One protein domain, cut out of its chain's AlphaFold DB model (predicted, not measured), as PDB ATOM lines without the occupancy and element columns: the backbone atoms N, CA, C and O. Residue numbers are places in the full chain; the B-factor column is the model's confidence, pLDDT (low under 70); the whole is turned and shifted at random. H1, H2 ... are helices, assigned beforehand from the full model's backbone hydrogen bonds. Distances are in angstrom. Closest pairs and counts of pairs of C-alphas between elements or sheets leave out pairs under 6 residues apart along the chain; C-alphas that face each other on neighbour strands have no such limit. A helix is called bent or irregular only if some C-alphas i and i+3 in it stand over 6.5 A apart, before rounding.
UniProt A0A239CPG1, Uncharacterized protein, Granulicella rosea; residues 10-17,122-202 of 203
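AT A GLANCE: This is residues 10 to 17 and 122 to 202 of the 203 residues of an uncharacterized protein of Granulicella rosea (UniProt A0A239CPG1). A long helix, H5, runs through the middle of a small all-helix body, with H1 packed on one side of it and H2, together with the last residues of H4, packed on the other. H3 packs on the side of H2 away from H5, H4 is kinked, and the loop of residues 170 to 183 lies at the end of the long axis away from H3. The printed part has 89 residues with five named helices, in the order H1 H2 H3 H4 H5, and no named strand; the helices that touch are mostly crossed. It is compact, with a radius of gyration of the C-alphas of 13.3 A, and elongated, with spans of 38 by 23 by 20 A.

IN THESE COORDINATES: H5, residues 184 to 202, is 27.1 A long, from C-alpha 184 at (-28.578, 20.233, 25.487) to C-alpha 202 at (-53.363, 12.379, 33.148); it is irregular, with C-alphas 185 and 188 8.7 A apart. H4, residues 151 to 169, measures 23.0 A; it is irregular too, with C-alphas 156 and 159 7.5 A apart, and has a kink of 75 degrees near residue 159. H2, residues 124 to 134, measures 14.8 A. H3 is residues 139 to 146, 10.4 A. H1 is residues 10 to 17, 10.5 A, beginning at C-alpha 10 at (-44.216, 13.546, 17.573).

HOW THE PARTS SIT: H2 and H5 are the hub, touching three helices each. Residues 192 to 199 of H5 touch H2, about perpendicular at 89 degrees; the closest C-alphas, of Ser 126 and Cys 195, are 5.2 A apart. Residues 187 to 195 of H5 touch residues 165 to 169 of H4, only just about perpendicular at 71 degrees, with the C-alphas of Ser 169 and Ala 191 closest at 4.4 A. H1 touches residues 189 to 197 of H5 at a steep tilt of 43 degrees, opposite ways, closest at the C-alphas of Ile 12 and Ala 193, 5.2 A. H2 touches H4 at a steep tilt of 66 degrees, the same way, closest at the C-alphas of Tyr 130 and Ser 164, 5.6 A. H3 touches H2 at a steep tilt of 55 degrees, opposite ways, closest at the C-alphas of Phe 132 and Ala 142, 5.1 A. H3 is apart from H5, and H1 is apart from H2, H3 and H4. Every O i to N i+4 pair is within hydrogen-bond range in H1, H2 and H3, against 10 of 15 in H4 and 12 of 15 in H5.

THE WHOLE: The two C-alphas farthest apart, of Val 152 and Gly 176, are 39.6 A apart. Residues 18 to 121 are not printed, and C-alphas 17 and 122 are 19.6 A apart across this cut, in the link from H1 to H2. The links H2 to H3 and H3 to H4 are tight, while H4 to H5 is a long link of 14 residues. The mean pLDDT of the printed part is 86.3; residues 174 to 182 are under 70.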
ATOM      1  N   ALA A  10     -43.973  12.667  18.708       87.69
ATOM      2  CA  ALA A  10     -44.216  13.546  17.573       87.69
ATOM      3  C   ALA A  10     -44.798  14.890  18.034       87.69
ATOM      4  O   ALA A  10     -44.273  15.941  17.659       87.69
ATOM      5  N   TRP A  11     -45.822  14.870  18.895       90.88
ATOM      6  CA  TRP A  11     -46.370  16.089  19.492       90.88
ATOM      7  C   TRP A  11     -45.324  16.832  20.328       90.88
ATOM      8  O   TRP A  11     -45.157  18.039  20.155       90.88
ATOM      9  N   ILE A  12     -44.574  16.122  21.179       91.31
ATOM     10  CA  ILE A  12     -43.538  16.719  22.042       91.31
ATOM     11  C   ILE A  12     -42.475  17.416  21.183       91.31
ATOM     12  O   ILE A  12     -42.145  18.578  21.421       91.31
ATOM     13  N   GLY A  13     -41.990  16.744  20.133       90.38
ATOM     14  CA  GLY A  13     -41.045  17.316  19.176       90.38
ATOM     15  C   GLY A  13     -41.594  18.550  18.457       90.38
ATOM     16  O   GLY A  13     -40.897  19.560  18.344       90.38
ATOM     17  N   ALA A  14     -42.852  18.505  18.014       91.75
ATOM     18  CA  ALA A  14     -43.501  19.637  17.360       91.75
ATOM     19  C   ALA A  14     -43.685  20.835  18.308       91.75
ATOM     20  O   ALA A  14     -43.408  21.973  17.920       91.75
ATOM     21  N   HIS A  15     -44.104  20.591  19.553       93.44
ATOM     22  CA  HIS A  15     -44.248  21.620  20.580       93.44
ATOM     23  C   HIS A  15     -42.897  22.282  20.879       93.44
ATOM     24  O   HIS A  15     -42.766  23.503  20.771       93.44
ATOM     25  N   PHE A  16     -41.863  21.477  21.141       94.19
ATOM     26  CA  PHE A  16     -40.495  21.953  21.342       94.19
ATOM     27  C   PHE A  16     -39.996  22.800  20.164       94.19
ATOM     28  O   PHE A  16     -39.481  23.898  20.366       94.19
ATOM     29  N   ALA A  17     -40.194  22.346  18.923       93.38
ATOM     30  CA  ALA A  17     -39.751  23.079  17.738       93.38
ATOM     31  C   ALA A  17     -40.443  24.447  17.589       93.38
ATOM     32  O   ALA A  17     -39.807  25.417  17.170       93.38
ATOM     33  N   ALA A 122     -42.403  26.784  35.526       96.06
ATOM     34  CA  ALA A 122     -43.020  26.398  36.785       96.06
ATOM     35  C   ALA A 122     -44.485  26.823  36.798       96.06
ATOM     36  O   ALA A 122     -44.879  27.809  37.412       96.06
ATOM     37  N   ASN A 123     -45.282  26.040  36.088       93.56
ATOM     38  CA  ASN A 123     -46.732  26.094  36.076       93.56
ATOM     39  C   ASN A 123     -47.317  24.741  36.509       93.56
ATOM     40  O   ASN A 123     -46.596  23.783  36.798       93.56
ATOM     41  N   THR A 124     -48.642  24.645  36.492       92.00
ATOM     42  CA  THR A 124     -49.421  23.443  36.805       92.00
ATOM     43  C   THR A 124     -48.914  22.169  36.107       92.00
ATOM     44  O   THR A 124     -48.846  21.111  36.730       92.00
ATOM     45  N   LYS A 125     -48.488  22.262  34.839       93.38
ATOM     46  CA  LYS A 125     -48.056  21.116  34.018       93.38
ATOM     47  C   LYS A 125     -46.691  20.579  34.479       93.38
ATOM     48  O   LYS A 125     -46.504  19.374  34.662       93.38
ATOM     49  N   SER A 126     -45.741  21.478  34.738       94.81
ATOM     50  CA  SER A 126     -44.434  21.133  35.324       94.81
ATOM     51  C   SER A 126     -44.526  20.716  36.796       94.81
ATOM     52  O   SER A 126     -43.800  19.820  37.225       94.81
ATOM     53  N   LEU A 127     -45.449  21.316  37.559       94.25
ATOM     54  CA  LEU A 127     -45.713  20.962  38.951       94.25
ATOM     55  C   LEU A 127     -46.204  19.521  39.055       94.25
ATOM     56  O   LEU A 127     -45.703  18.770  39.884       94.25
ATOM     57  N   TRP A 128     -47.141  19.122  38.192       92.88
ATOM     58  CA  TRP A 128     -47.609  17.741  38.120       92.88
ATOM     59  C   TRP A 128     -46.452  16.761  37.922       92.88
ATOM     60  O   TRP A 128     -46.328  15.790  38.664       92.88
ATOM     61  N   SER A 129     -45.566  17.046  36.964       92.88
ATOM     62  CA  SER A 129     -44.413  16.186  36.680       92.88
ATOM     63  C   SER A 129     -43.447  16.104  37.867       92.88
ATOM     64  O   SER A 129     -42.977  15.016  38.191       92.88
ATOM     65  N   TYR A 130     -43.207  17.229  38.551       94.50
ATOM     66  CA  TYR A 130     -42.420  17.275  39.785       94.50
ATOM     67  C   TYR A 130     -43.053  16.455  40.914       94.50
ATOM     68  O   TYR A 130     -42.371  15.627  41.508       94.50
ATOM     69  N   LEU A 131     -44.343  16.650  41.205       93.19
ATOM     70  CA  LEU A 131     -45.033  15.950  42.293       93.19
ATOM     71  C   LEU A 131     -45.134  14.453  42.026       93.19
ATOM     72  O   LEU A 131     -44.931  13.642  42.920       93.19
ATOM     73  N   PHE A 132     -45.400  14.078  40.781       90.50
ATOM     74  CA  PHE A 132     -45.437  12.682  40.384       90.50
ATOM     75  C   PHE A 132     -44.081  11.992  40.595       90.50
ATOM     76  O   PHE A 132     -44.030  10.844  41.028       90.50
ATOM     77  N   ASP A 133     -42.981  12.682  40.309       90.69
ATOM     78  CA  ASP A 133     -41.629  12.195  40.575       90.69
ATOM     79  C   ASP A 133     -41.293  12.199  42.077       90.69
ATOM     80  O   ASP A 133     -40.710  11.240  42.568       90.69
ATOM     81  N   TYR A 134     -41.723  13.226  42.816       91.44
ATOM     82  CA  TYR A 134     -41.558  13.349  44.269       91.44
ATOM     83  C   TYR A 134     -42.280  12.242  45.051       91.44
ATOM     84  O   TYR A 134     -41.760  11.756  46.048       91.44
ATOM     85  N   CYS A 135     -43.457  11.816  44.589       91.00
ATOM     86  CA  CYS A 135     -44.239  10.731  45.186       91.00
ATOM     87  C   CYS A 135     -43.871   9.345  44.619       91.00
ATOM     88  O   CYS A 135     -44.720   8.454  44.595       91.00
ATOM     89  N   ASP A 136     -42.666   9.166  44.066       89.25
ATOM     90  CA  ASP A 136     -42.184   7.905  43.477       89.25
ATOM     91  C   ASP A 136     -43.121   7.288  42.411       89.25
ATOM     92  O   ASP A 136     -43.117   6.088  42.133       89.25
ATOM     93  N   GLY A 137     -43.917   8.120  41.739       87.25
ATOM     94  CA  GLY A 137     -44.909   7.711  40.746       87.25
ATOM     95  C   GLY A 137     -46.288   7.339  41.298       87.25
ATOM     96  O   GLY A 137     -47.128   6.835  40.549       87.25
ATOM     97  N   ASN A 138     -46.564   7.600  42.576       89.69
ATOM     98  CA  ASN A 138     -47.887   7.434  43.165       89.69
ATOM     99  C   ASN A 138     -48.851   8.526  42.663       89.69
ATOM    100  O   ASN A 138     -48.925   9.624  43.216       89.69
ATOM    101  N   MET A 139     -49.624   8.212  41.615       88.50
ATOM    102  CA  MET A 139     -50.569   9.150  40.984       88.50
ATOM    103  C   MET A 139     -51.573   9.760  41.965       88.50
ATOM    104  O   MET A 139     -51.912  10.936  41.842       88.50
ATOM    105  N   ARG A 140     -52.076   8.959  42.912       90.19
ATOM    106  CA  ARG A 140     -53.098   9.405  43.865       90.19
ATOM    107  C   ARG A 140     -52.532  10.473  44.792       90.19
ATOM    108  O   ARG A 140     -53.111  11.546  44.904       90.19
ATOM    109  N   GLU A 141     -51.381  10.189  45.388       91.25
ATOM    110  CA  GLU A 141     -50.699  11.107  46.300       91.25
ATOM    111  C   GLU A 141     -50.250  12.385  45.584       91.25
ATOM    112  O   GLU A 141     -50.512  13.485  46.066       91.25
ATOM    113  N   ALA A 142     -49.686  12.263  44.378       90.56
ATOM    114  CA  ALA A 142     -49.302  13.418  43.571       90.56
ATOM    115  C   ALA A 142     -50.501  14.333  43.258       90.56
ATOM    116  O   ALA A 142     -50.387  15.557  43.336       90.56
ATOM    117  N   ARG A 143     -51.670  13.752  42.942       89.00
ATOM    118  CA  ARG A 143     -52.911  14.500  42.679       89.00
ATOM    119  C   ARG A 143     -53.440  15.179  43.943       89.00
ATOM    120  O   ARG A 143     -53.824  16.344  43.883       89.00
ATOM    121  N   GLU A 144     -53.430  14.486  45.078       90.44
ATOM    122  CA  GLU A 144     -53.819  15.058  46.374       90.44
ATOM    123  C   GLU A 144     -52.923  16.249  46.747       90.44
ATOM    124  O   GLU A 144     -53.429  17.321  47.086       90.44
ATOM    125  N   MET A 145     -51.600  16.112  46.595       89.94
ATOM    126  CA  MET A 145     -50.651  17.201  46.844       89.94
ATOM    127  C   MET A 145     -50.874  18.388  45.912       89.94
ATOM    128  O   MET A 145     -50.789  19.534  46.349       89.94
ATOM    129  N   MET A 146     -51.187  18.145  44.642       88.31
ATOM    130  CA  MET A 146     -51.355  19.195  43.642       88.31
ATOM    131  C   MET A 146     -52.422  20.228  44.033       88.31
ATOM    132  O   MET A 146     -52.217  21.423  43.828       88.31
ATOM    133  N   HIS A 147     -53.512  19.796  44.672       85.56
ATOM    134  CA  HIS A 147     -54.577  20.685  45.147       85.56
ATOM    135  C   HIS A 147     -54.152  21.629  46.283       85.56
ATOM    136  O   HIS A 147     -54.835  22.618  46.540       85.56
ATOM    137  N   SER A 148     -53.031  21.350  46.955       84.62
ATOM    138  CA  SER A 148     -52.502  22.202  48.028       84.62
ATOM    139  C   SER A 148     -51.628  23.357  47.526       84.62
ATOM    140  O   SER A 148     -51.349  24.288  48.283       84.62
ATOM    141  N   TYR A 149     -51.211  23.333  46.254       83.56
ATOM    142  CA  TYR A 149     -50.312  24.335  45.691       83.56
ATOM    143  C   TYR A 149     -51.065  25.452  44.966       83.56
ATOM    144  O   TYR A 149     -51.936  25.227  44.132       83.56
ATOM    145  N   ASN A 150     -50.653  26.684  45.254       84.44
ATOM    146  CA  ASN A 150     -50.982  27.887  44.494       84.44
ATOM    147  C   ASN A 150     -49.685  28.535  43.967       84.44
ATOM    148  O   ASN A 150     -48.592  28.022  44.206       84.44
ATOM    149  N   GLU A 151     -49.779  29.690  43.304       78.94
ATOM    150  CA  GLU A 151     -48.611  30.420  42.771       78.94
ATOM    151  C   GLU A 151     -47.524  30.718  43.825       78.94
ATOM    152  O   GLU A 151     -46.336  30.673  43.516       78.94
ATOM    153  N   VAL A 152     -47.898  30.992  45.082       78.06
ATOM    154  CA  VAL A 152     -46.931  31.231  46.174       78.06
ATOM    155  C   VAL A 152     -46.217  29.935  46.553       78.06
ATOM    156  O   VAL A 152     -44.996  29.923  46.733       78.06
ATOM    157  N   GLY A 153     -46.966  28.835  46.627       84.88
ATOM    158  CA  GLY A 153     -46.407  27.505  46.840       84.88
ATOM    159  C   GLY A 153     -45.416  27.143  45.736       84.88
ATOM    160  O   GLY A 153     -44.288  26.771  46.041       84.88
ATOM    161  N   ILE A 154     -45.797  27.343  44.468       87.69
ATOM    162  CA  ILE A 154     -44.942  27.075  43.301       87.69
ATOM    163  C   ILE A 154     -43.659  27.913  43.351       87.69
ATOM    164  O   ILE A 154     -42.573  27.377  43.150       87.69
ATOM    165  N   ALA A 155     -43.753  29.206  43.674       90.31
ATOM    166  CA  ALA A 155     -42.585  30.080  43.790       90.31
ATOM    167  C   ALA A 155     -41.600  29.593  44.863       90.31
ATOM    168  O   ALA A 155     -40.389  29.655  44.663       90.31
ATOM    169  N   THR A 156     -42.126  29.065  45.970       92.50
ATOM    170  CA  THR A 156     -41.333  28.515  47.076       92.50
ATOM    171  C   THR A 156     -40.622  27.228  46.667       92.50
ATOM    172  O   THR A 156     -39.448  27.043  46.982       92.50
ATOM    173  N   ILE A 157     -41.304  26.346  45.931       93.31
ATOM    174  CA  ILE A 157     -40.715  25.072  45.501       93.31
ATOM    175  C   ILE A 157     -39.927  25.168  44.200       93.31
ATOM    176  O   ILE A 157     -39.294  24.182  43.833       93.31
ATOM    177  N   TYR A 158     -39.919  26.328  43.530       96.31
ATOM    178  CA  TYR A 158     -39.247  26.516  42.246       96.31
ATOM    179  C   TYR A 158     -37.844  25.902  42.240       96.31
ATOM    180  O   TYR A 158     -37.645  24.989  41.441       96.31
ATOM    181  N   PRO A 159     -36.914  26.255  43.159       94.81
ATOM    182  CA  PRO A 159     -35.554  25.706  43.139       94.81
ATOM    183  C   PRO A 159     -35.512  24.189  43.371       94.81
ATOM    184  O   PRO A 159     -34.652  23.501  42.831       94.81
ATOM    185  N   HIS A 160     -36.461  23.647  44.136       94.62
ATOM    186  CA  HIS A 160     -36.547  22.218  44.441       94.62
ATOM    187  C   HIS A 160     -37.010  21.375  43.243       94.62
ATOM    188  O   HIS A 160     -36.760  20.169  43.207       94.62
ATOM    189  N   MET A 161     -37.621  21.995  42.228       95.94
ATOM    190  CA  MET A 161     -38.036  21.307  41.005       95.94
ATOM    191  C   MET A 161     -36.858  20.938  40.088       95.94
ATOM    192  O   MET A 161     -37.028  20.072  39.229       95.94
ATOM    193  N   GLU A 162     -35.673  21.545  40.260       95.19
ATOM    194  CA  GLU A 162     -34.538  21.411  39.331       95.19
ATOM    195  C   GLU A 162     -34.194  19.950  39.026       95.19
ATOM    196  O   GLU A 162     -34.134  19.555  37.862       95.19
ATOM    197  N   GLY A 163     -34.011  19.131  40.067       93.88
ATOM    198  CA  GLY A 163     -33.617  17.732  39.903       93.88
ATOM    199  C   GLY A 163     -34.635  16.927  39.093       93.88
ATOM    200  O   GLY A 163     -34.249  16.109  38.256       93.88
ATOM    201  N   SER A 164     -35.927  17.196  39.289       94.56
ATOM    202  CA  SER A 164     -36.989  16.562  38.505       94.56
ATOM    203  C   SER A 164     -36.975  17.054  37.058       94.56
ATOM    204  O   SER A 164     -36.996  16.249  36.131       94.56
ATOM    205  N   MET A 165     -36.830  18.363  36.837       95.44
ATOM    206  CA  MET A 165     -36.780  18.935  35.487       95.44
ATOM    207  C   MET A 165     -35.564  18.448  34.691       95.44
ATOM    208  O   MET A 165     -35.676  18.219  33.486       95.44
ATOM    209  N   VAL A 166     -34.421  18.219  35.348       93.00
ATOM    210  CA  VAL A 166     -33.253  17.576  34.728       93.00
ATOM    211  C   VAL A 166     -33.601  16.155  34.286       93.00
ATOM    212  O   VAL A 166     -33.455  15.853  33.102       93.00
ATOM    213  N   ARG A 167     -34.157  15.320  35.177       91.38
ATOM    214  CA  ARG A 167     -34.576  13.946  34.842       91.38
ATOM    215  C   ARG A 167     -35.599  13.900  33.708       91.38
ATOM    216  O   ARG A 167     -35.525  13.024  32.851       91.38
ATOM    217  N   VAL A 168     -36.556  14.830  33.689       91.00
ATOM    218  CA  VAL A 168     -37.536  14.948  32.597       91.00
ATOM    219  C   VAL A 168     -36.827  15.312  31.293       91.00
ATOM    220  O   VAL A 168     -37.091  14.688  30.271       91.00
ATOM    221  N   SER A 169     -35.882  16.255  31.321       90.44
ATOM    222  CA  SER A 169     -35.149  16.686  30.123       90.44
ATOM    223  C   SER A 169     -34.267  15.597  29.497       90.44
ATOM    224  O   SER A 169     -33.929  15.676  28.319       90.44
ATOM    225  N   GLU A 170     -33.896  14.574  30.266       88.12
ATOM    226  CA  GLU A 170     -33.080  13.450  29.797       88.12
ATOM    227  C   GLU A 170     -33.911  12.361  29.096       88.12
ATOM    228  O   GLU A 170     -33.346  11.488  28.429       88.12
ATOM    229  N   ARG A 171     -35.249  12.428  29.200       85.50
ATOM    230  CA  ARG A 171     -36.174  11.491  28.551       85.50
ATOM    231  C   ARG A 171     -36.151  11.649  27.035       85.50
ATOM    232  O   ARG A 171     -36.115  12.762  26.506       85.50
ATOM    233  N   GLN A 172     -36.203  10.513  26.348       75.81
ATOM    234  CA  GLN A 172     -36.056  10.412  24.900       75.81
ATOM    235  C   GLN A 172     -37.012   9.363  24.327       75.81
ATOM    236  O   GLN A 172     -37.353   8.414  25.035       75.81
ATOM    237  N   PRO A 173     -37.397   9.492  23.045       70.25
ATOM    238  CA  PRO A 173     -38.023   8.392  22.332       70.25
ATOM    239  C   PRO A 173     -37.035   7.242  22.172       70.25
ATOM    240  O   PRO A 173     -35.891   7.459  21.775       70.25
ATOM    241  N   ASP A 174     -37.518   6.014  22.345       62.16
ATOM    242  CA  ASP A 174     -36.732   4.793  22.115       62.16
ATOM    243  C   ASP A 174     -36.172   4.695  20.685       62.16
ATOM    244  O   ASP A 174     -35.258   3.911  20.420       62.16
ATOM    245  N   ARG A 175     -36.724   5.462  19.730       51.25
ATOM    246  CA  ARG A 175     -36.338   5.429  18.314       51.25
ATOM    247  C   ARG A 175     -36.422   6.810  17.647       51.25
ATOM    248  O   ARG A 175     -37.489   7.257  17.246       51.25
ATOM    249  N   GLY A 176     -35.269   7.449  17.438       49.41
ATOM    250  CA  GLY A 176     -35.001   8.217  16.210       49.41
ATOM    251  C   GLY A 176     -35.459   9.678  16.091       49.41
ATOM    252  O   GLY A 176     -35.199  10.271  15.045       49.41
ATOM    253  N   VAL A 177     -36.065  10.310  17.100       49.78
ATOM    254  CA  VAL A 177     -36.303  11.767  17.029       49.78
ATOM    255  C   VAL A 177     -35.028  12.505  17.436       49.78
ATOM    256  O   VAL A 177     -34.739  12.627  18.616       49.78
ATOM    257  N   SER A 178     -34.293  12.972  16.420       47.97
ATOM    258  CA  SER A 178     -33.335  14.092  16.438       47.97
ATOM    259  C   SER A 178     -32.190  14.019  17.462       47.97
ATOM    260  O   SER A 178     -32.383  14.031  18.669       47.97
ATOM    261  N   SER A 179     -30.947  14.041  16.975       54.72
ATOM    262  CA  SER A 179     -29.739  14.001  17.807       54.72
ATOM    263  C   SER A 179     -29.787  14.977  18.999       54.72
ATOM    264  O   SER A 179     -29.803  16.197  18.810       54.72
ATOM    265  N   LEU A 180     -29.710  14.418  20.213       53.25
ATOM    266  CA  LEU A 180     -29.524  15.049  21.534       53.25
ATOM    267  C   LEU A 180     -28.638  16.306  21.575       53.25
ATOM    268  O   LEU A 180     -28.803  17.150  22.458       53.25
ATOM    269  N   ALA A 181     -27.687  16.437  20.648       53.78
ATOM    270  CA  ALA A 181     -26.812  17.599  20.540       53.78
ATOM    271  C   ALA A 181     -27.601  18.917  20.430       53.78
ATOM    272  O   ALA A 181     -27.203  19.912  21.028       53.78
ATOM    273  N   GLY A 182     -28.751  18.902  19.744       62.12
ATOM    274  CA  GLY A 182     -29.629  20.065  19.623       62.12
ATOM    275  C   GLY A 182     -30.417  20.391  20.893       62.12
ATOM    276  O   GLY A 182     -30.807  21.535  21.068       62.12
ATOM    277  N   VAL A 183     -30.629  19.431  21.801       72.62
ATOM    278  CA  VAL A 183     -31.474  19.610  22.998       72.62
ATOM    279  C   VAL A 183     -30.681  20.137  24.193       72.62
ATOM    280  O   VAL A 183     -31.233  20.866  25.010       72.62
ATOM    281  N   ARG A 184     -29.376  19.849  24.301       74.00
ATOM    282  CA  ARG A 184     -28.578  20.233  25.487       74.00
ATOM    283  C   ARG A 184     -28.589  21.738  25.785       74.00
ATOM    284  O   ARG A 184     -28.638  22.120  26.950       74.00
ATOM    285  N   GLY A 185     -28.594  22.585  24.754       86.00
ATOM    286  CA  GLY A 185     -28.707  24.042  24.912       86.00
ATOM    287  C   GLY A 185     -30.103  24.532  25.320       86.00
ATOM    288  O   GLY A 185     -30.246  25.666  25.769       86.00
ATOM    289  N   TYR A 186     -31.117  23.674  25.194       93.06
ATOM    290  CA  TYR A 186     -32.539  24.004  25.317       93.06
ATOM    291  C   TYR A 186     -33.300  23.013  26.206       93.06
ATOM    292  O   TYR A 186     -34.508  22.822  26.052       93.06
ATOM    293  N   ARG A 187     -32.586  22.350  27.123       92.50
ATOM    294  CA  ARG A 187     -33.087  21.193  27.873       92.50
ATOM    295  C   ARG A 187     -34.399  21.462  28.609       92.50
ATOM    296  O   ARG A 187     -35.238  20.573  28.677       92.50
ATOM    297  N   TYR A 188     -34.615  22.677  29.113       96.25
ATOM    298  CA  TYR A 188     -35.834  22.987  29.853       96.25
ATOM    299  C   TYR A 188     -37.022  23.353  28.957       96.25
ATOM    300  O   TYR A 188     -38.154  23.157  29.383       96.25
ATOM    301  N   LEU A 189     -36.802  23.757  27.700       95.69
ATOM    302  CA  LEU A 189     -37.884  23.801  26.702       95.69
ATOM    303  C   LEU A 189     -38.308  22.393  26.283       95.69
ATOM    304  O   LEU A 189     -39.477  22.147  26.003       95.69
ATOM    305  N   TRP A 190     -37.359  21.456  26.244       94.69
ATOM    306  CA  TRP A 190     -37.675  20.048  26.023       94.69
ATOM    307  C   TRP A 190     -38.443  19.451  27.206       94.69
ATOM    308  O   TRP A 190     -39.474  18.809  27.010       94.69
ATOM    309  N   ALA A 191     -37.996  19.731  28.435       94.56
ATOM    310  CA  ALA A 191     -38.702  19.309  29.639       94.56
ATOM    311  C   ALA A 191     -40.130  19.870  29.697       94.56
ATOM    312  O   ALA A 191     -41.056  19.130  30.014       94.56
ATOM    313  N   ASP A 192     -40.315  21.143  29.341       96.06
ATOM    314  CA  ASP A 192     -41.622  21.799  29.244       96.06
ATOM    315  C   ASP A 192     -42.567  21.074  28.272       96.06
ATOM    316  O   ASP A 192     -43.690  20.736  28.642       96.06
ATOM    317  N   ALA A 193     -42.095  20.726  27.070       94.38
ATOM    318  CA  ALA A 193     -42.890  19.970  26.102       94.38
ATOM    319  C   ALA A 193     -43.321  18.594  26.648       94.38
ATOM    320  O   ALA A 193     -44.470  18.183  26.473       94.38
ATOM    321  N   ILE A 194     -42.431  17.889  27.355       93.12
ATOM    322  CA  ILE A 194     -42.765  16.607  27.993       93.12
ATOM    323  C   ILE A 194     -43.791  16.808  29.110       93.12
ATOM    324  O   ILE A 194     -44.783  16.080  29.158       93.12
ATOM    325  N   CYS A 195     -43.581  17.796  29.986       94.19
ATOM    326  CA  CYS A 195     -44.489  18.099  31.092       94.19
ATOM    327  C   CYS A 195     -45.886  18.452  30.580       94.19
ATOM    328  O   CYS A 195     -46.875  17.955  31.115       94.19
ATOM    329  N   CYS A 196     -45.972  19.260  29.517       93.38
ATOM    330  CA  CYS A 196     -47.238  19.599  28.884       93.38
ATOM    331  C   CYS A 196     -47.981  18.346  28.422       93.38
ATOM    332  O   CYS A 196     -49.135  18.142  28.794       93.38
ATOM    333  N   ARG A 197     -47.299  17.463  27.685       91.69
ATOM    334  CA  ARG A 197     -47.939  16.253  27.168       91.69
ATOM    335  C   ARG A 197     -48.319  15.264  28.267       91.69
ATOM    336  O   ARG A 197     -49.359  14.615  28.182       91.69
ATOM    337  N   ALA A 198     -47.472  15.132  29.284       89.19
ATOM    338  CA  ALA A 198     -47.741  14.283  30.434       89.19
ATOM    339  C   ALA A 198     -48.962  14.770  31.219       89.19
ATOM    340  O   ALA A 198     -49.767  13.948  31.652       89.19
ATOM    341  N   PHE A 199     -49.112  16.085  31.376       90.25
ATOM    342  CA  PHE A 199     -50.265  16.680  32.038       90.25
ATOM    343  C   PHE A 199     -51.562  16.385  31.276       90.25
ATOM    344  O   PHE A 199     -52.444  15.754  31.842       90.25
ATOM    345  N   GLU A 200     -51.626  16.707  29.977       87.56
ATOM    346  CA  GLU A 200     -52.814  16.506  29.118       87.56
ATOM    347  C   GLU A 200     -53.354  15.068  29.074       87.56
ATOM    348  O   GLU A 200     -54.502  14.837  28.705       87.56
ATOM    349  N   ARG A 201     -52.511  14.072  29.358       83.12
ATOM    350  CA  ARG A 201     -52.925  12.663  29.355       83.12
ATOM    351  C   ARG A 201     -53.446  12.167  30.696       83.12
ATOM    352  O   ARG A 201     -54.106  11.135  30.733       83.12
ATOM    353  N   ASN A 202     -53.096  12.843  31.785       75.94
ATOM    354  CA  ASN A 202     -53.363  12.379  33.148       75.94
ATOM    355  C   ASN A 202     -54.308  13.313  33.925       75.94
ATOM    356  O   ASN A 202     -54.713  12.976  35.045       75.94
TER     357      ASN A 202